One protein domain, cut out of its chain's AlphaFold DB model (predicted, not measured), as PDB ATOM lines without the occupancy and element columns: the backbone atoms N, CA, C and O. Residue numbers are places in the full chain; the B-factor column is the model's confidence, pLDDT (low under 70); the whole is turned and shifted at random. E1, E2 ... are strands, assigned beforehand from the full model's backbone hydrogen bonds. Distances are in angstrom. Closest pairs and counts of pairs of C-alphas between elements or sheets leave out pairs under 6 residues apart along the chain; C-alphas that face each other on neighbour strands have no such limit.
ATOM      1  N   LEU A 187     370.790 336.133 420.031       94.62
ATOM      2  CA  LEU A 187     371.547 337.325 419.646       94.62
ATOM      3  C   LEU A 187     372.281 337.965 420.823       94.62
ATOM      4  O   LEU A 187     371.719 338.085 421.917       94.62
ATOM      5  N   ARG A 188     373.506 338.434 420.565       94.94
ATOM      6  CA  ARG A 188     374.342 339.206 421.491       94.94
ATOM      7  C   ARG A 188     374.890 340.442 420.793       94.94
ATOM      8  O   ARG A 188     375.516 340.331 419.745       94.94
ATOM      9  N   ILE A 189     374.702 341.606 421.405       96.69
ATOM     10  CA  ILE A 189     375.436 342.821 421.037       96.69
ATOM     11  C   ILE A 189     376.399 343.090 422.181       96.69
ATOM     12  O   ILE A 189     375.979 343.536 423.249       96.69
ATOM     13  N   LYS A 190     377.671 342.744 421.979       96.75
ATOM     14  CA  LYS A 190     378.706 342.883 423.002       96.75
ATOM     15  C   LYS A 190     379.424 344.225 422.858       96.75
ATOM     16  O   LYS A 190     379.930 344.553 421.789       96.75
ATOM     17  N   PHE A 191     379.494 344.959 423.958       97.06
ATOM     18  CA  PHE A 191     380.265 346.180 424.129       97.06
ATOM     19  C   PHE A 191     381.526 345.814 424.904       97.06
ATOM     20  O   PHE A 191     381.494 345.680 426.125       97.06
ATOM     21  N   GLN A 192     382.608 345.575 424.169       95.50
ATOM     22  CA  GLN A 192     383.897 345.227 424.748       95.50
ATOM     23  C   GLN A 192     384.739 346.491 424.941       95.50
ATOM     24  O   GLN A 192     385.111 347.141 423.960       95.50
ATOM     25  N   ASP A 193     385.041 346.831 426.188       92.81
ATOM     26  CA  ASP A 193     385.962 347.907 426.524       92.81
ATOM     27  C   ASP A 193     387.406 347.394 426.390       92.81
ATOM     28  O   ASP A 193     387.787 346.349 426.912       92.81
ATOM     29  N   THR A 194     388.231 348.110 425.627       92.88
ATOM     30  CA  THR A 194     389.634 347.725 425.369       92.88
ATOM     31  C   THR A 194     390.631 348.591 426.136       92.88
ATOM     32  O   THR A 194     391.850 348.466 425.961       92.88
ATOM     33  N   SER A 195     390.134 349.479 426.997       92.94
ATOM     34  CA  SER A 195     390.946 350.346 427.835       92.94
ATOM     35  C   SER A 195     391.744 349.502 428.825       92.94
ATOM     36  O   SER A 195     391.222 348.649 429.533       92.94
ATOM     37  N   ASN A 203     384.700 348.166 431.986       94.44
ATOM     38  CA  ASN A 203     383.680 347.133 432.170       94.44
ATOM     39  C   ASN A 203     383.010 346.765 430.844       94.44
ATOM     40  O   ASN A 203     382.399 347.631 430.210       94.44
ATOM     41  N   ASP A 204     383.042 345.487 430.489       96.81
ATOM     42  CA  ASP A 204     382.339 344.935 429.335       96.81
ATOM     43  C   ASP A 204     380.834 344.788 429.612       96.81
ATOM     44  O   ASP A 204     380.409 344.230 430.628       96.81
ATOM     45  N   TRP A 205     380.009 345.218 428.657       98.06
ATOM     46  CA  TRP A 205     378.548 345.097 428.713       98.06
ATOM     47  C   TRP A 205     378.005 344.322 427.517       98.06
ATOM     48  O   TRP A 205     378.642 344.226 426.470       98.06
ATOM     49  N   GLN A 206     376.796 343.781 427.632       98.19
ATOM     50  CA  GLN A 206     376.143 343.084 426.528       98.19
ATOM     51  C   GLN A 206     374.628 343.276 426.560       98.19
ATOM     52  O   GLN A 206     374.006 343.167 427.614       98.19
ATOM     53  N   ILE A 207     374.027 343.508 425.393       98.12
ATOM     54  CA  ILE A 207     372.591 343.276 425.197       98.12
ATOM     55  C   ILE A 207     372.414 341.811 424.808       98.12
ATOM     56  O   ILE A 207     372.999 341.348 423.823       98.12
ATOM     57  N   THR A 208     371.585 341.103 425.564       97.31
ATOM     58  CA  THR A 208     371.319 339.675 425.390       97.31
ATOM     59  C   THR A 208     369.855 339.451 425.052       97.31
ATOM     60  O   THR A 208     368.959 339.853 425.794       97.31
ATOM     61  N   ILE A 209     369.614 338.774 423.929       97.12
ATOM     62  CA  ILE A 209     368.281 338.345 423.507       97.12
ATOM     63  C   ILE A 209     368.215 336.821 423.581       97.12
ATOM     64  O   ILE A 209     368.938 336.132 422.857       97.12
ATOM     65  N   ASN A 210     367.330 336.322 424.445       96.00
ATOM     66  CA  ASN A 210     367.111 334.908 424.767       96.00
ATOM     67  C   ASN A 210     368.343 334.171 425.333       96.00
ATOM     68  O   ASN A 210     369.503 334.465 425.025       96.00
ATOM     69  N   ASP A 211     368.095 333.161 426.161       94.81
ATOM     70  CA  ASP A 211     369.141 332.244 426.618       94.81
ATOM     71  C   ASP A 211     369.601 331.300 425.493       94.81
ATOM     72  O   ASP A 211     368.860 330.977 424.565       94.81
ATOM     73  N   SER A 212     370.843 330.818 425.588       91.62
ATOM     74  CA  SER A 212     371.422 329.884 424.610       91.62
ATOM     75  C   SER A 212     371.151 328.409 424.924       91.62
ATOM     76  O   SER A 212     371.431 327.540 424.099       91.62
ATOM     77  N   SER A 213     370.652 328.108 426.122       92.38
ATOM     78  CA  SER A 213     370.330 326.750 426.555       92.38
ATOM     79  C   SER A 213     368.990 326.286 425.982       92.38
ATOM     80  O   SER A 213     368.038 327.055 425.851       92.38
ATOM     81  N   ASN A 214     368.888 324.992 425.670       89.06
ATOM     82  CA  ASN A 214     367.608 324.399 425.293       89.06
ATOM     83  C   ASN A 214     366.625 324.491 426.474       89.06
ATOM     84  O   ASN A 214     366.932 324.005 427.562       89.06
ATOM     85  N   GLY A 215     365.461 325.106 426.254       87.19
ATOM     86  CA  GLY A 215     364.491 325.417 427.312       87.19
ATOM     87  C   GLY A 215     364.858 326.625 428.184       87.19
ATOM     88  O   GLY A 215     364.262 326.794 429.245       87.19
ATOM     89  N   GLY A 216     365.840 327.431 427.770       90.81
ATOM     90  CA  GLY A 216     366.201 328.681 428.437       90.81
ATOM     91  C   GLY A 216     365.127 329.770 428.317       90.81
ATOM     92  O   GLY A 216     364.106 329.600 427.650       90.81
ATOM     93  N   GLN A 217     365.344 330.898 428.994       94.00
ATOM     94  CA  GLN A 217     364.381 331.997 429.042       94.00
ATOM     95  C   GLN A 217     364.316 332.765 427.716       94.00
ATOM     96  O   GLN A 217     365.342 333.116 427.127       94.00
ATOM     97  N   ASN A 218     363.095 333.112 427.301       95.56
ATOM     98  CA  ASN A 218     362.864 334.117 426.266       95.56
ATOM     99  C   ASN A 218     362.867 335.497 426.929       95.56
ATOM    100  O   ASN A 218     362.006 335.758 427.770       95.56
ATOM    101  N   LYS A 219     363.825 336.362 426.593       96.31
ATOM    102  CA  LYS A 219     364.020 337.638 427.299       96.31
ATOM    103  C   LYS A 219     364.833 338.655 426.509       96.31
ATOM    104  O   LYS A 219     365.568 338.301 425.590       96.31
ATOM    105  N   PHE A 220     364.744 339.900 426.953       97.38
ATOM    106  CA  PHE A 220     365.700 340.972 426.700       97.38
ATOM    107  C   PHE A 220     366.457 341.260 428.002       97.38
ATOM    108  O   PHE A 220     365.810 341.463 429.029       97.38
ATOM    109  N   SER A 221     367.790 341.315 427.987       98.00
ATOM    110  CA  SER A 221     368.580 341.701 429.163       98.00
ATOM    111  C   SER A 221     369.781 342.588 428.840       98.00
ATOM    112  O   SER A 221     370.295 342.590 427.720       98.00
ATOM    113  N   ILE A 222     370.210 343.349 429.850       98.31
ATOM    114  CA  ILE A 222     371.498 344.048 429.882       98.31
ATOM    115  C   ILE A 222     372.382 343.305 430.876       98.31
ATOM    116  O   ILE A 222     372.029 343.216 432.054       98.31
ATOM    117  N   ASP A 223     373.511 342.791 430.400       97.88
ATOM    118  CA  ASP A 223     374.449 341.996 431.185       97.88
ATOM    119  C   ASP A 223     375.769 342.748 431.397       97.88
ATOM    120  O   ASP A 223     376.340 343.306 430.459       97.88
ATOM    121  N   ASP A 224     376.250 342.721 432.635       97.75
ATOM    122  CA  ASP A 224     377.612 343.061 433.046       97.75
ATOM    123  C   ASP A 224     378.473 341.799 432.889       97.75
ATOM    124  O   ASP A 224     378.344 340.843 433.663       97.75
ATOM    125  N   ILE A 225     379.308 341.774 431.849       97.06
ATOM    126  CA  ILE A 225     380.050 340.576 431.446       97.06
ATOM    127  C   ILE A 225     381.213 340.298 432.392       97.06
ATOM    128  O   ILE A 225     381.400 339.151 432.798       97.06
ATOM    129  N   ASP A 226     381.955 341.331 432.779       95.12
ATOM    130  CA  ASP A 226     383.096 341.182 433.684       95.12
ATOM    131  C   ASP A 226     382.638 340.858 435.106       95.12
ATOM    132  O   ASP A 226     383.220 340.005 435.783       95.12
ATOM    133  N   GLY A 227     381.565 341.513 435.558       95.31
ATOM    134  CA  GLY A 227     380.969 341.274 436.865       95.31
ATOM    135  C   GLY A 227     380.134 339.996 436.947       95.31
ATOM    136  O   GLY A 227     379.816 339.562 438.058       95.31
ATOM    137  N   GLY A 228     379.776 339.393 435.808       95.81
ATOM    138  CA  GLY A 228     378.935 338.197 435.729       95.81
ATOM    139  C   GLY A 228     377.521 338.422 436.272       95.81
ATOM    140  O   GLY A 228     376.988 337.565 436.978       95.81
ATOM    141  N   ARG A 229     376.932 339.595 436.013       97.00
ATOM    142  CA  ARG A 229     375.624 340.011 436.552       97.00
ATOM    143  C   ARG A 229     374.683 340.423 435.431       97.00
ATOM    144  O   ARG A 229     375.117 340.870 434.380       97.00
ATOM    145  N   THR A 230     373.386 340.385 435.710       97.62
ATOM    146  CA  THR A 230     372.349 340.884 434.801       97.62
ATOM    147  C   THR A 230     371.503 341.928 435.528       97.62
ATOM    148  O   THR A 230     370.540 341.569 436.206       97.62
ATOM    149  N   PRO A 231     371.864 343.222 435.458       97.44
ATOM    150  CA  PRO A 231     371.137 344.267 436.180       97.44
ATOM    151  C   PRO A 231     369.713 344.530 435.675       97.44
ATOM    152  O   PRO A 231     368.901 345.071 436.422       97.44
ATOM    153  N   PHE A 232     369.399 344.178 434.424       97.88
ATOM    154  CA  PHE A 232     368.081 344.421 433.837       97.88
ATOM    155  C   PHE A 232     367.624 343.246 432.982       97.88
ATOM    156  O   PHE A 232     368.389 342.732 432.167       97.88
ATOM    157  N   THR A 233     366.369 342.829 433.142       97.81
ATOM    158  CA  THR A 233     365.743 341.776 432.336       97.81
ATOM    159  C   THR A 233     364.255 342.055 432.155       97.81
ATOM    160  O   THR A 233     363.560 342.366 433.118       97.81
ATOM    161  N   ILE A 234     363.766 341.897 430.924       97.56
ATOM    162  CA  ILE A 234     362.344 341.804 430.587       97.56
ATOM    163  C   ILE A 234     362.115 340.425 429.968       97.56
ATOM    164  O   ILE A 234     362.648 340.127 428.898       97.56
ATOM    165  N   GLU A 235     361.317 339.587 430.625       97.50
ATOM    166  CA  GLU A 235     360.918 338.289 430.076       97.50
ATOM    167  C   GLU A 235     359.839 338.434 428.995       97.50
ATOM    168  O   GLU A 235     359.035 339.373 428.983       97.50
ATOM    169  N   ALA A 236     359.798 337.471 428.077       95.38
ATOM    170  CA  ALA A 236     358.733 337.383 427.095       95.38
ATOM    171  C   ALA A 236     357.368 337.278 427.788       95.38
ATOM    172  O   ALA A 236     357.201 336.557 428.769       95.38
ATOM    173  N   SER A 237     356.363 337.939 427.216       95.25
ATOM    174  CA  SER A 237     355.001 338.057 427.769       95.25
ATOM    175  C   SER A 237     354.846 339.014 428.953       95.25
ATOM    176  O   SER A 237     353.734 339.122 429.468       95.25
ATOM    177  N   ALA A 238     355.892 339.753 429.350       96.69
ATOM    178  CA  ALA A 238     355.706 340.931 430.192       96.69
ATOM    179  C   ALA A 238     354.635 341.850 429.555       96.69
ATOM    180  O   ALA A 238     354.778 342.219 428.382       96.69
ATOM    181  N   PRO A 239     353.542 342.193 430.266       95.75
ATOM    182  CA  PRO A 239     352.465 343.000 429.702       95.75
ATOM    183  C   PRO A 239     352.931 344.376 429.215       95.75
ATOM    184  O   PRO A 239     353.943 344.921 429.673       95.75
ATOM    185  N   SER A 240     352.151 344.983 428.318       95.94
ATOM    186  CA  SER A 240     352.363 346.378 427.928       95.94
ATOM    187  C   SER A 240     352.404 347.274 429.164       95.94
ATOM    188  O   SER A 240     351.566 347.156 430.053       95.94
ATOM    189  N   HIS A 241     353.384 348.179 429.197       96.69
ATOM    190  CA  HIS A 241     353.564 349.139 430.290       96.69
ATOM    191  C   HIS A 241     353.867 348.490 431.653       96.69
ATOM    192  O   HIS A 241     353.563 349.073 432.690       96.69
ATOM    193  N   SER A 242     354.501 347.306 431.660       96.75
ATOM    194  CA  SER A 242     355.029 346.682 432.888       96.75
ATOM    195  C   SER A 242     355.961 347.626 433.660       96.75
ATOM    196  O   SER A 242     355.847 347.745 434.875       96.75
ATOM    197  N   LEU A 243     356.826 348.340 432.933       97.25
ATOM    198  CA  LEU A 243     357.588 349.494 433.399       97.25
ATOM    199  C   LEU A 243     357.473 350.582 432.330       97.25
ATOM    200  O   LEU A 243     357.775 350.335 431.160       97.25
ATOM    201  N   TYR A 244     357.020 351.768 432.713       98.00
ATOM    202  CA  TYR A 244     356.836 352.895 431.807       98.00
ATOM    203  C   TYR A 244     357.407 354.162 432.432       98.00
ATOM    204  O   TYR A 244     357.134 354.442 433.593       98.00
ATOM    205  N   VAL A 245     358.176 354.931 431.669       98.25
ATOM    206  CA  VAL A 245     358.654 356.255 432.081       98.25
ATOM    207  C   VAL A 245     358.034 357.264 431.131       98.25
ATOM    208  O   VAL A 245     358.210 357.142 429.918       98.25
ATOM    209  N   ASP A 246     357.265 358.208 431.665       98.00
ATOM    210  CA  ASP A 246     356.619 359.234 430.848       98.00
ATOM    211  C   ASP A 246     357.523 360.458 430.597       98.00
ATOM    212  O   ASP A 246     358.646 360.546 431.098       98.00
ATOM    213  N   ASP A 247     357.036 361.413 429.802       97.38
ATOM    214  CA  ASP A 247     357.758 362.642 429.440       97.38
ATOM    215  C   ASP A 247     357.887 363.655 430.593       97.38
ATOM    216  O   ASP A 247     358.687 364.589 430.514       97.38
ATOM    217  N   GLY A 248     357.148 363.447 431.685       97.19
ATOM    218  CA  GLY A 248     357.298 364.159 432.950       97.19
ATOM    219  C   GLY A 248     358.312 363.519 433.903       97.19
ATOM    220  O   GLY A 248     358.560 364.072 434.974       97.19
ATOM    221  N   GLY A 249     358.895 362.370 433.543       97.81
ATOM    222  CA  GLY A 249     359.826 361.617 434.384       97.81
ATOM    223  C   GLY A 249     359.155 360.763 435.465       97.81
ATOM    224  O   GLY A 249     359.830 360.322 436.395       97.81
ATOM    225  N   ARG A 250     357.841 360.524 435.370       98.50
ATOM    226  CA  ARG A 250     357.089 359.659 436.289       98.50
ATOM    227  C   ARG A 250     357.194 358.203 435.855       98.50
ATOM    228  O   ARG A 250     357.208 357.904 434.661       98.50
ATOM    229  N   ILE A 251     357.208 357.293 436.825       98.50
ATOM    230  CA  ILE A 251     357.334 355.855 436.592       98.50
ATOM    231  C   ILE A 251     355.988 355.165 436.840       98.50
ATOM    232  O   ILE A 251     355.431 355.215 437.938       98.50
ATOM    233  N   GLY A 252     355.473 354.507 435.806       98.00
ATOM    234  CA  GLY A 252     354.297 353.651 435.844       98.00
ATOM    235  C   GLY A 252     354.674 352.173 435.930       98.00
ATOM    236  O   GLY A 252     355.488 351.689 435.145       98.00
ATOM    237  N   PHE A 253     354.035 351.453 436.848       98.00
ATOM    238  CA  PHE A 253     354.034 349.993 436.905       98.00
ATOM    239  C   PHE A 253     352.633 349.503 436.542       98.00
ATOM    240  O   PHE A 253     351.675 349.774 437.268       98.00
ATOM    241  N   GLY A 254     352.505 348.845 435.388       97.06
ATOM    242  CA  GLY A 254     351.216 348.403 434.843       97.06
ATOM    243  C   GLY A 254     350.382 349.514 434.186       97.06
ATOM    244  O   GLY A 254     349.206 349.306 433.897       97.06
ATOM    245  N   THR A 255     350.951 350.702 433.943       97.69
ATOM    246  CA  THR A 255     350.240 351.839 433.333       97.69
ATOM    247  C   THR A 255     351.156 352.716 432.481       97.69
ATOM    248  O   THR A 255     352.290 352.993 432.857       97.69
ATOM    249  N   SER A 256     350.646 353.197 431.344       97.75
ATOM    250  CA  SER A 256     351.288 354.218 430.494       97.75
ATOM    251  C   SER A 256     350.895 355.652 430.842       97.75
ATOM    252  O   SER A 256     351.345 356.595 430.198       97.75
ATOM    253  N   THR A 257     350.039 355.834 431.847       97.56
ATOM    254  CA  THR A 257     349.544 357.149 432.277       97.56
ATOM    255  C   THR A 257     349.788 357.346 433.777       97.56
ATOM    256  O   THR A 257     348.842 357.468 434.563       97.56
ATOM    257  N   PRO A 258     351.057 357.322 434.235       98.19
ATOM    258  CA  PRO A 258     351.363 357.641 435.622       98.19
ATOM    259  C   PRO A 258     350.865 359.058 435.953       98.19
ATOM    260  O   PRO A 258     351.002 359.971 435.146       98.19
ATOM    261  N   VAL A 259     350.230 359.244 437.115       97.88
ATOM    262  CA  VAL A 259     349.678 360.556 437.524       97.88
ATOM    263  C   VAL A 259     350.594 361.251 438.531       97.88
ATOM    264  O   VAL A 259     350.685 362.477 438.540       97.88
ATOM    265  N   VAL A 260     351.332 360.463 439.308       98.06
ATOM    266  CA  VAL A 260     352.330 360.882 440.301       98.06
ATOM    267  C   VAL A 260     353.668 360.204 439.998       98.06
ATOM    268  O   VAL A 260     353.721 359.328 439.136       98.06
ATOM    269  N   GLU A 261     354.734 360.603 440.688       97.81
ATOM    270  CA  GLU A 261     356.124 360.180 440.455       97.81
ATOM    271  C   GLU A 261     356.286 358.658 440.381       97.81
ATOM    272  O   GLU A 261     357.041 358.157 439.549       97.81
ATOM    273  N   LEU A 262     355.540 357.931 441.215       97.62
ATOM    274  CA  LEU A 262     355.464 356.477 441.219       97.62
ATOM    275  C   LEU A 262     353.995 356.041 441.223       97.62
ATOM    276  O   LEU A 262     353.298 356.221 442.222       97.62
ATOM    277  N   HIS A 263     353.520 355.459 440.122       98.25
ATOM    278  CA  HIS A 263     352.134 355.011 439.975       98.25
ATOM    279  C   HIS A 263     352.079 353.505 439.695       98.25
ATOM    280  O   HIS A 263     352.480 353.052 438.625       98.25
ATOM    281  N   VAL A 264     351.561 352.735 440.651       98.00
ATOM    282  CA  VAL A 264     351.366 351.282 440.528       98.00
ATOM    283  C   VAL A 264     349.884 350.991 440.307       98.00
ATOM    284  O   VAL A 264     349.054 351.418 441.109       98.00
ATOM    285  N   VAL A 265     349.557 350.267 439.236       97.19
ATOM    286  CA  VAL A 265     348.191 349.849 438.901       97.19
ATOM    287  C   VAL A 265     348.131 348.328 438.849       97.19
ATOM    288  O   VAL A 265     348.879 347.699 438.108       97.19
ATOM    289  N   ASP A 266     347.209 347.754 439.617       96.12
ATOM    290  CA  ASP A 266     346.886 346.330 439.595       96.12
ATOM    291  C   ASP A 266     345.374 346.137 439.800       96.12
ATOM    292  O   ASP A 266     344.686 347.041 440.285       96.12
ATOM    293  N   GLY A 267     344.847 344.982 439.397       96.00
ATOM    294  CA  GLY A 267     343.417 344.671 439.456       96.00
ATOM    295  C   GLY A 267     342.883 344.469 440.874       96.00
ATOM    296  O   GLY A 267     341.697 344.691 441.115       96.00
ATOM    297  N   ASP A 268     343.745 344.070 441.806       95.06
ATOM    298  CA  ASP A 268     343.422 343.910 443.220       95.06
ATOM    299  C   ASP A 268     344.673 344.186 444.062       95.06
ATOM    300  O   ASP A 268     345.729 343.608 443.834       95.06
ATOM    301  N   THR A 269     344.540 345.062 445.058       96.75
ATOM    302  CA  THR A 269     345.565 345.317 446.080       96.75
ATOM    303  C   THR A 269     346.967 345.632 445.515       96.75
ATOM    304  O   THR A 269     347.934 344.923 445.820       96.75
ATOM    305  N   PRO A 270     347.132 346.722 444.732       97.69
ATOM    306  CA  PRO A 270     348.454 347.204 444.335       97.69
ATOM    307  C   PRO A 270     349.370 347.355 445.557       97.69
ATOM    308  O   PRO A 270     348.978 347.898 446.597       97.69
ATOM    309  N   THR A 271     350.590 346.834 445.429       97.25
ATOM    310  CA  THR A 271     351.495 346.596 446.557       97.25
ATOM    311  C   THR A 271     352.935 346.954 446.197       97.25
ATOM    312  O   THR A 271     353.420 346.604 445.123       97.25
ATOM    313  N   LEU A 272     353.642 347.583 447.135       97.50
ATOM    314  CA  LEU A 272     355.098 347.691 447.142       97.50
ATOM    315  C   LEU A 272     355.670 346.770 448.227       97.50
ATOM    316  O   LEU A 272     355.266 346.863 449.387       97.50
ATOM    317  N   ARG A 273     356.626 345.911 447.861       97.75
ATOM    318  CA  ARG A 273     357.293 344.974 448.776       97.75
ATOM    319  C   ARG A 273     358.689 345.455 449.160       97.75
ATOM    320  O   ARG A 273     359.487 345.803 448.296       97.75
ATOM    321  N   LEU A 274     358.987 345.395 450.454       98.00
ATOM    322  CA  LEU A 274     360.317 345.553 451.033       98.00
ATOM    323  C   LEU A 274     360.735 344.212 451.642       98.00
ATOM    324  O   LEU A 274     360.083 343.715 452.559       98.00
ATOM    325  N   GLU A 275     361.810 343.620 451.132       97.56
ATOM    326  CA  GLU A 275     362.269 342.288 451.528       97.56
ATOM    327  C   GLU A 275     363.743 342.316 451.933       97.56
ATOM    328  O   GLU A 275     364.620 342.661 451.144       97.56
ATOM    329  N   GLN A 276     364.005 341.936 453.181       97.25
ATOM    330  CA  GLN A 276     365.316 341.522 453.652       97.25
ATOM    331  C   GLN A 276     365.415 340.009 453.452       97.25
ATOM    332  O   GLN A 276     364.751 339.246 454.149       97.25
ATOM    333  N   ASP A 277     366.249 339.578 452.512       96.12
ATOM    334  CA  ASP A 277     366.367 338.183 452.055       96.12
ATOM    335  C   ASP A 277     367.379 337.340 452.861       96.12
ATOM    336  O   ASP A 277     367.549 336.143 452.635       96.12
ATOM    337  N   GLY A 278     368.078 337.967 453.810       96.06
ATOM    338  CA  GLY A 278     369.102 337.342 454.648       96.06
ATOM    339  C   GLY A 278     370.462 337.130 453.983       96.06
ATOM    340  O   GLY A 278     371.386 336.657 454.648       96.06
ATOM    341  N   SER A 279     370.642 337.557 452.729       96.38
ATOM    342  CA  SER A 279     371.928 337.495 452.010       96.38
ATOM    343  C   SER A 279     373.068 338.221 452.742       96.38
ATOM    344  O   SER A 279     374.234 337.857 452.605       96.38
ATOM    345  N   SER A 280     372.727 339.210 453.575       96.50
ATOM    346  CA  SER A 280     373.659 339.994 454.399       96.50
ATOM    347  C   SER A 280     373.773 339.517 455.859       96.50
ATOM    348  O   SER A 280     374.282 340.249 456.704       96.50
ATOM    349  N   GLY A 281     373.302 338.307 456.190       96.00
ATOM    350  CA  GLY A 281     373.479 337.685 457.514       96.00
ATOM    351  C   GLY A 281     372.480 338.111 458.600       96.00
ATOM    352  O   GLY A 281     372.604 337.678 459.745       96.00
ATOM    353  N   PHE A 282     371.481 338.923 458.257       97.06
ATOM    354  CA  PHE A 282     370.364 339.274 459.138       97.06
ATOM    355  C   PHE A 282     369.174 338.336 458.904       97.06
ATOM    356  O   PHE A 282     369.003 337.806 457.809       97.06
ATOM    357  N   THR A 283     368.338 338.113 459.919       97.00
ATOM    358  CA  THR A 283     367.144 337.262 459.784       97.00
ATOM    359  C   THR A 283     366.215 337.801 458.689       97.00
ATOM    360  O   THR A 283     365.915 338.995 458.724       97.00
ATOM    361  N   PRO A 284     365.745 336.978 457.734       97.31
ATOM    362  CA  PRO A 284     364.856 337.451 456.680       97.31
ATOM    363  C   PRO A 284     363.574 338.085 457.224       97.31
ATOM    364  O   PRO A 284     363.011 337.597 458.204       97.31
ATOM    365  N   GLN A 285     363.120 339.161 456.586       97.69
ATOM    366  CA  GLN A 285     361.908 339.881 456.970       97.69
ATOM    367  C   GLN A 285     361.307 340.595 455.759       97.69
ATOM    368  O   GLN A 285     362.009 341.292 455.029       97.69
ATOM    369  N   THR A 286     359.994 340.477 455.582       98.19
ATOM    370  CA  THR A 286     359.266 341.040 454.445       98.19
ATOM    371  C   THR A 286     358.084 341.868 454.930       98.19
ATOM    372  O   THR A 286     357.220 341.377 455.660       98.19
ATOM    373  N   PHE A 287     358.023 343.117 454.474       98.31
ATOM    374  CA  PHE A 287     356.890 344.010 454.678       98.31
ATOM    375  C   PHE A 287     356.319 344.483 453.347       98.31
ATOM    376  O   PHE A 287     357.058 344.824 452.428       98.31
ATOM    377  N   ASP A 288     354.994 344.561 453.282       98.31
ATOM    378  CA  ASP A 288     354.278 345.115 452.138       98.31
ATOM    379  C   ASP A 288     353.559 346.408 452.533       98.31
ATOM    380  O   ASP A 288     352.938 346.480 453.597       98.31
ATOM    381  N   VAL A 289     353.606 347.411 451.656       98.38
ATOM    382  CA  VAL A 289     352.770 348.618 451.708       98.38
ATOM    383  C   VAL A 289     351.748 348.513 450.589       98.38
ATOM    384  O   VAL A 289     352.123 348.440 449.420       98.38
ATOM    385  N   ALA A 290     350.465 348.481 450.937       97.75
ATOM    386  CA  ALA A 290     349.414 348.192 449.971       97.75
ATOM    387  C   ALA A 290     348.118 348.947 450.268       97.75
ATOM    388  O   ALA A 290     347.864 349.397 451.392       97.75
ATOM    389  N   ALA A 291     347.281 349.070 449.242       97.62
ATOM    390  CA  ALA A 291     345.960 349.668 449.353       97.62
ATOM    391  C   ALA A 291     344.954 348.957 448.449       97.62
ATOM    392  O   ALA A 291     345.296 348.538 447.350       97.62
ATOM    393  N   ASN A 292     343.707 348.862 448.900       96.75
ATOM    394  CA  ASN A 292     342.576 348.373 448.116       96.75
ATOM    395  C   ASN A 292     341.262 349.031 448.574       96.75
ATOM    396  O   ASN A 292     341.258 349.940 449.410       96.75
ATOM    397  N   GLU A 293     340.130 348.563 448.052       96.50
ATOM    398  CA  GLU A 293     338.790 349.082 448.336       96.50
ATOM    399  C   GLU A 293     338.353 348.925 449.796       96.50
ATOM    400  O   GLU A 293     337.366 349.528 450.211       96.50
ATOM    401  N   THR A 294     339.071 348.134 450.595       96.56
ATOM    402  CA  THR A 294     338.738 347.887 452.001       96.56
ATOM    403  C   THR A 294     339.691 348.553 452.989       96.56
ATOM    404  O   THR A 294     339.291 348.741 454.147       96.56
ATOM    405  N   ASN A 295     340.943 348.847 452.604       97.06
ATOM    406  CA  ASN A 295     341.937 349.540 453.436       97.06
ATOM    407  C   ASN A 295     343.247 349.912 452.716       97.06
ATOM    408  O   ASN A 295     343.658 349.252 451.772       97.06
ATOM    409  N   PHE A 296     343.931 350.923 453.259       98.19
ATOM    410  CA  PHE A 296     345.384 351.106 453.174       98.19
ATOM    411  C   PHE A 296     346.048 350.409 454.368       98.19
ATOM    412  O   PHE A 296     345.536 350.519 455.489       98.19
ATOM    413  N   PHE A 297     347.168 349.711 454.173       98.25
ATOM    414  CA  PHE A 297     347.810 348.955 455.248       98.25
ATOM    415  C   PHE A 297     349.309 348.709 455.053       98.25
ATOM    416  O   PHE A 297     349.837 348.737 453.943       98.25
ATOM    417  N   ILE A 298     349.967 348.397 456.173       98.44
ATOM    418  CA  ILE A 298     351.295 347.776 456.216       98.44
ATOM    419  C   ILE A 298     351.099 346.325 456.654       98.44
ATOM    420  O   ILE A 298     350.450 346.085 457.677       98.44
ATOM    421  N   ARG A 299     351.639 345.368 455.892       98.00
ATOM    422  CA  ARG A 299     351.552 343.925 456.167       98.00
ATOM    423  C   ARG A 299     352.911 343.346 456.518       98.00
ATOM    424  O   ARG A 299     353.840 343.476 455.730       98.00
ATOM    425  N   ASP A 300     352.990 342.638 457.638       98.06
ATOM    426  CA  ASP A 300     354.115 341.753 457.953       98.06
ATOM    427  C   ASP A 300     353.899 340.409 457.248       98.06
ATOM    428  O   ASP A 300     353.159 339.548 457.734       98.06
ATOM    429  N   ALA A 301     354.488 340.247 456.062       97.31
ATOM    430  CA  ALA A 301     354.301 339.054 455.241       97.31
ATOM    431  C   ALA A 301     355.013 337.824 455.831       97.31
ATOM    432  O   ALA A 301     354.554 336.699 455.624       97.31
ATOM    433  N   THR A 302     356.081 338.033 456.605       97.25
ATOM    434  CA  THR A 302     356.869 336.970 457.241       97.25
ATOM    435  C   THR A 302     356.130 336.352 458.425       97.25
ATOM    436  O   THR A 302     356.015 335.129 458.518       97.25
ATOM    437  N   ASN A 303     355.573 337.175 459.316       95.25
ATOM    438  CA  ASN A 303     355.001 336.715 460.584       95.25
ATOM    439  C   ASN A 303     353.478 336.544 460.500       95.25
ATOM    440  O   ASN A 303     352.713 337.150 461.251       95.25
ATOM    441  N   GLY A 304     353.027 335.707 459.561       95.56
ATOM    442  CA  GLY A 304     351.620 335.313 459.443       95.56
ATOM    443  C   GLY A 304     350.719 336.320 458.722       95.56
ATOM    444  O   GLY A 304     349.506 336.277 458.913       95.56
ATOM    445  N   SER A 305     351.275 337.213 457.891       96.25
ATOM    446  CA  SER A 305     350.502 338.212 457.127       96.25
ATOM    447  C   SER A 305     349.658 339.138 458.009       96.25
ATOM    448  O   SER A 305     348.553 339.542 457.639       96.25
ATOM    449  N   THR A 306     350.169 339.478 459.195       97.62
ATOM    450  CA  THR A 306     349.481 340.396 460.107       97.62
ATOM    451  C   THR A 306     349.496 341.819 459.554       97.62
ATOM    452  O   THR A 306     350.368 342.192 458.770       97.62
ATOM    453  N   LEU A 307     348.502 342.620 459.944       97.19
ATOM    454  CA  LEU A 307     348.309 343.993 459.468       97.19
ATOM    455  C   LEU A 307     348.496 344.982 460.632       97.19
ATOM    456  O   LEU A 307     347.495 345.463 461.168       97.19
ATOM    457  N   PRO A 308     349.746 345.246 461.072       96.94
ATOM    458  CA  PRO A 308     350.034 346.097 462.233       96.94
ATOM    459  C   PRO A 308     349.583 347.553 462.068       96.94
ATOM    460  O   PRO A 308     349.315 348.221 463.062       96.94
ATOM    461  N   PHE A 309     349.460 348.047 460.832       97.62
ATOM    462  CA  PHE A 309     348.914 349.370 460.542       97.62
ATOM    463  C   PHE A 309     347.828 349.272 459.476       97.62
ATOM    464  O   PHE A 309     348.022 348.622 458.448       97.62
ATOM    465  N   ARG A 310     346.690 349.934 459.711       97.38
ATOM    466  CA  ARG A 310     345.551 349.934 458.791       97.38
ATOM    467  C   ARG A 310     344.753 351.234 458.881       97.38
ATOM    468  O   ARG A 310     344.320 351.616 459.964       97.38
ATOM    469  N   ILE A 311     344.450 351.828 457.731       97.81
ATOM    470  CA  ILE A 311     343.482 352.918 457.571       97.81
ATOM    471  C   ILE A 311     342.348 352.425 456.670       97.81
ATOM    472  O   ILE A 311     342.581 351.906 455.580       97.81
ATOM    473  N   ARG A 312     341.101 352.564 457.124       97.50
ATOM    474  CA  ARG A 312     339.913 352.210 456.331       97.50
ATOM    475  C   ARG A 312     339.520 353.363 455.391       97.50
ATOM    476  O   ARG A 312     339.718 354.520 455.763       97.50
ATOM    477  N   PRO A 313     338.919 353.079 454.221       96.88
ATOM    478  CA  PRO A 313     338.347 354.113 453.367       96.88
ATOM    479  C   PRO A 313     337.344 354.971 454.142       96.88
ATOM    480  O   PRO A 313     336.564 354.456 454.942       96.88
ATOM    481  N   GLY A 314     337.378 356.284 453.915       94.25
ATOM    482  CA  GLY A 314     336.517 357.244 454.614       94.25
ATOM    483  C   GLY A 314     337.002 357.666 456.006       94.25
ATOM    484  O   GLY A 314     336.303 358.434 456.666       94.25
ATOM    485  N   ALA A 315     338.179 357.215 456.461       94.88
ATOM    486  CA  ALA A 315     338.810 357.790 457.648       94.88
ATOM    487  C   ALA A 315     338.987 359.318 457.476       94.88
ATOM    488  O   ALA A 315     339.401 359.762 456.401       94.88
ATOM    489  N   PRO A 316     338.657 360.135 458.494       92.12
ATOM    490  CA  PRO A 316     338.702 361.588 458.378       92.12
ATOM    491  C   PRO A 316     340.141 362.111 458.280       92.12
ATOM    492  O   PRO A 316     341.097 361.436 458.669       92.12
ATOM    493  N   THR A 317     340.296 363.351 457.812       93.56
ATOM    494  CA  THR A 317     341.576 364.073 457.871       93.56
ATOM    495  C   THR A 317     342.138 364.058 459.292       93.56
ATOM    496  O   THR A 317     341.395 364.231 460.261       93.56
ATOM    497  N   SER A 318     343.453 363.852 459.404       95.62
ATOM    498  CA  SER A 318     344.169 363.756 460.680       95.62
ATOM    499  C   SER A 318     343.603 362.676 461.610       95.62
ATOM    500  O   SER A 318     343.558 362.865 462.824       95.62
ATOM    501  N   ALA A 319     343.158 361.537 461.056       94.81
ATOM    502  CA  ALA A 319     342.778 360.357 461.841       94.81
ATOM    503  C   ALA A 319     343.906 359.923 462.794       94.81
ATOM    504  O   ALA A 319     343.645 359.612 463.953       94.81
ATOM    505  N   ILE A 320     345.147 359.979 462.313       96.38
ATOM    506  CA  ILE A 320     346.368 360.039 463.113       96.38
ATOM    507  C   ILE A 320     347.297 361.056 462.446       96.38
ATOM    508  O   ILE A 320     347.433 361.054 461.223       96.38
ATOM    509  N   ASP A 321     347.875 361.952 463.232       97.62
ATOM    510  CA  ASP A 321     348.705 363.057 462.762       97.62
ATOM    511  C   ASP A 321     349.863 363.246 463.743       97.62
ATOM    512  O   ASP A 321     349.655 363.202 464.955       97.62
ATOM    513  N   VAL A 322     351.082 363.410 463.235       97.94
ATOM    514  CA  VAL A 322     352.256 363.712 464.060       97.94
ATOM    515  C   VAL A 322     352.699 365.116 463.693       97.94
ATOM    516  O   VAL A 322     353.174 365.355 462.580       97.94
ATOM    517  N   ALA A 323     352.515 366.050 464.621       97.38
ATOM    518  CA  ALA A 323     352.832 367.449 464.398       97.38
ATOM    519  C   ALA A 323     354.349 367.674 464.316       97.38
ATOM    520  O   ALA A 323     355.146 366.872 464.799       97.38
ATOM    521  N   GLY A 324     354.766 368.824 463.775       97.19
ATOM    522  CA  GLY A 324     356.184 369.207 463.723       97.19
ATOM    523  C   GLY A 324     356.857 369.345 465.098       97.19
ATOM    524  O   GLY A 324     358.082 369.357 465.169       97.19
ATOM    525  N   SER A 325     356.077 369.430 466.182       96.50
ATOM    526  CA  SER A 325     356.564 369.362 467.567       96.50
ATOM    527  C   SER A 325     356.924 367.943 468.024       96.50
ATOM    528  O   SER A 325     357.624 367.796 469.021       96.50
ATOM    529  N   GLY A 326     356.465 366.910 467.311       97.31
ATOM    530  CA  GLY A 326     356.530 365.505 467.723       97.31
ATOM    531  C   GLY A 326     355.270 365.006 468.438       97.31
ATOM    532  O   GLY A 326     355.145 363.804 468.664       97.31
ATOM    533  N   ASP A 327     354.325 365.894 468.756       98.31
ATOM    534  CA  ASP A 327     353.071 365.535 469.422       98.31
ATOM    535  C   ASP A 327     352.131 364.763 468.485       98.31
ATOM    536  O   ASP A 327     352.035 365.060 467.288       98.31
ATOM    537  N   VAL A 328     351.380 363.809 469.037       98.38
ATOM    538  CA  VAL A 328     350.450 362.959 468.287       98.38
ATOM    539  C   VAL A 328     349.013 363.450 468.454       98.38
ATOM    540  O   VAL A 328     348.444 363.459 469.548       98.38
ATOM    541  N   GLY A 329     348.386 363.818 467.342       97.44
ATOM    542  CA  GLY A 329     346.965 364.112 467.241       97.44
ATOM    543  C   GLY A 329     346.167 362.916 466.716       97.44
ATOM    544  O   GLY A 329     346.521 362.300 465.716       97.44
ATOM    545  N   ILE A 330     345.040 362.613 467.361       96.75
ATOM    546  CA  ILE A 330     344.017 361.692 466.849       96.75
ATOM    547  C   ILE A 330     342.753 362.521 466.622       96.75
ATOM    548  O   ILE A 330     342.110 362.949 467.579       96.75
ATOM    549  N   GLY A 331     342.421 362.800 465.360       95.31
ATOM    550  CA  GLY A 331     341.330 363.697 464.951       95.31
ATOM    551  C   GLY A 331     341.691 365.194 464.932       95.31
ATOM    552  O   GLY A 331     340.809 366.064 464.931       95.31
ATOM    553  N   THR A 332     342.983 365.534 464.948       95.56
ATOM    554  CA  THR A 332     343.490 366.916 464.879       95.56
ATOM    555  C   THR A 332     344.915 366.959 464.328       95.56
ATOM    556  O   THR A 332     345.729 366.138 464.727       95.56
ATOM    557  N   SER A 333     345.230 367.927 463.463       96.62
ATOM    558  CA  SER A 333     346.602 368.245 463.013       96.62
ATOM    559  C   SER A 333     347.291 369.310 463.871       96.62
ATOM    560  O   SER A 333     348.418 369.720 463.613       96.62
ATOM    561  N   SER A 334     346.595 369.826 464.884       96.44
ATOM    562  CA  SER A 334     347.124 370.807 465.835       96.44
ATOM    563  C   SER A 334     346.914 370.273 467.253       96.44
ATOM    564  O   SER A 334     345.969 370.684 467.939       96.44
ATOM    565  N   PRO A 335     347.696 369.260 467.671       97.69
ATOM    566  CA  PRO A 335     347.655 368.748 469.035       97.69
ATOM    567  C   PRO A 335     348.028 369.851 470.042       97.69
ATOM    568  O   PRO A 335     348.853 370.712 469.758       97.69
ATOM    569  N   GLY A 336     347.366 369.854 471.205       97.25
ATOM    570  CA  GLY A 336     347.622 370.811 472.296       97.25
ATOM    571  C   GLY A 336     348.383 370.197 473.477       97.25
ATOM    572  O   GLY A 336     348.539 370.846 474.506       97.25
ATOM    573  N   ALA A 337     348.780 368.932 473.341       96.81
ATOM    574  CA  ALA A 337     349.512 368.111 474.297       96.81
ATOM    575  C   ALA A 337     350.183 366.956 473.531       96.81
ATOM    576  O   ALA A 337     349.757 366.665 472.411       96.81
ATOM    577  N   GLU A 338     351.139 366.261 474.162       97.00
ATOM    578  CA  GLU A 338     351.898 365.139 473.569       97.00
ATOM    579  C   GLU A 338     351.005 364.070 472.919       97.00
ATOM    580  O   GLU A 338     351.338 363.528 471.867       97.00
ATOM    581  N   LEU A 339     349.836 363.807 473.514       97.12
ATOM    582  CA  LEU A 339     348.759 363.028 472.911       97.12
ATOM    583  C   LEU A 339     347.444 363.813 473.004       97.12
ATOM    584  O   LEU A 339     346.906 364.007 474.095       97.12
ATOM    585  N   HIS A 340     346.892 364.231 471.862       97.31
ATOM    586  CA  HIS A 340     345.606 364.933 471.785       97.31
ATOM    587  C   HIS A 340     344.582 364.110 470.997       97.31
ATOM    588  O   HIS A 340     344.596 364.079 469.768       97.31
ATOM    589  N   VAL A 341     343.642 363.485 471.710       96.06
ATOM    590  CA  VAL A 341     342.487 362.803 471.106       96.06
ATOM    591  C   VAL A 341     341.312 363.773 471.023       96.06
ATOM    592  O   VAL A 341     340.850 364.283 472.042       96.06
ATOM    593  N   ARG A 342     340.817 364.030 469.812       93.75
ATOM    594  CA  ARG A 342     339.731 364.973 469.539       93.75
ATOM    595  C   ARG A 342     338.710 364.360 468.589       93.75
ATOM    596  O   ARG A 342     339.059 363.767 467.575       93.75
TER     597      ARG A 342
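AT A GLANCE: This is residues 187 to 195 and 203 to 342 of the 560 residues of the protein "Peptidase S74 domain-containing protein" of Acidobacteria bacterium (UniProt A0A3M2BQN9). Four small strand units follow one another in a row along the longest axis, and the chain passes through them in order: a four-stranded sheet of E1 to E4, a little pair of strands E5 and E6, a second four-stranded sheet of E7 to E10, and another little pair E11 and E12 at the far end. The units do not wrap round a shared core, and residues 278 to 283, in the turn between E7 and E8, stick out free. The printed part has 149 residues with twelve named strands, E1 to E12 in chain order, and no named helix; the class is all strand, though only 60 residues are in named elements, under half. The larger sheets run E1 E2 E3 E4 and E7 E8 E9 E10, both antiparallel, while the two small pairs are parallel. The whole is only just extended, close to loose, with a radius of gyration of the C-alphas of 22.4 A, and elongated, spanning 67 by 40 by 36 A.

IN THESE COORDINATES: E1 is residues 188 to 191, beginning at C-alpha 188 at (374.342, 339.206, 421.491). E2 is residues 205 to 209, 13.3 A long, E3 residues 219 to 224, 15.7 A, and E4 residues 229 to 235, 16.2 A. E5, residues 251 to 253, and E6, residues 262 to 264, are 6.7 A each. E7 is residues 271 to 276, 16.3 A. E8, residues 285 to 292, is the longest strand by residues and measures 22.9 A from C-alpha 285 at (361.908, 339.881, 456.970). E9 is residues 295 to 300, 15.1 A, and E10 residues 306 to 311, 14.1 A. E11 is residues 328 to 330, and E12, residues 339 to 341, ends at C-alpha 341 at (342.487, 362.803, 471.106).

HOW THE PARTS SIT: In the first sheet E1 and E4 are the edge strands. E1 and E2 are antiparallel at 169 degrees, with N 191 and O 205 at 2.8 A. E2, E3 and E4 form a meander, each strand the antiparallel neighbour of the one before. In the hairpin E2 and E3, N 206 and O 223 are 2.9 A apart; in the hairpin E3 and E4, N 234 and O 220 are 2.8 A apart. This sheet is twisted, its C-alphas up to 4.0 A off its best plane. E4 and E5 are apart. E5 and E6 are parallel at 12 degrees, with N 263 and O 251 at 2.9 A, and residues 244 to 245 pair antiparallel with residues 251 to 252 of E5. The closest C-alphas of E6 and E7, those of Val 264 and Thr 271, are 7.6 A apart. E7, E8, E9 and E10 form a second meander, in a twisted sheet with edge strands E7 and E10. N 274 and O 287 are 2.8 A apart in the hairpin E7 and E8, N 288 and O 299 2.9 A in the hairpin E8 and E9, and N 311 and O 296 2.8 A in the hairpin E9 and E10. E10 and E11 are apart. E11 and E12 are parallel at 10 degrees, with N 340 and O 328 at 2.9 A; residues 321 to 322 pair antiparallel with residues 328 to 329 of E11.

THE WHOLE: The two C-alphas farthest apart, those of Asn 214 and Gly 336, are 69.0 A apart. Residues 196 to 202 are not printed, and C-alphas 195 and 203 are 9.1 A apart across this cut, in the link from E1 to E2. The long links are E4 to E5, residues 236 to 250, and E10 to E11, residues 312 to 327. The mean pLDDT of the printed part is 96.6, and no printed residue is under 70.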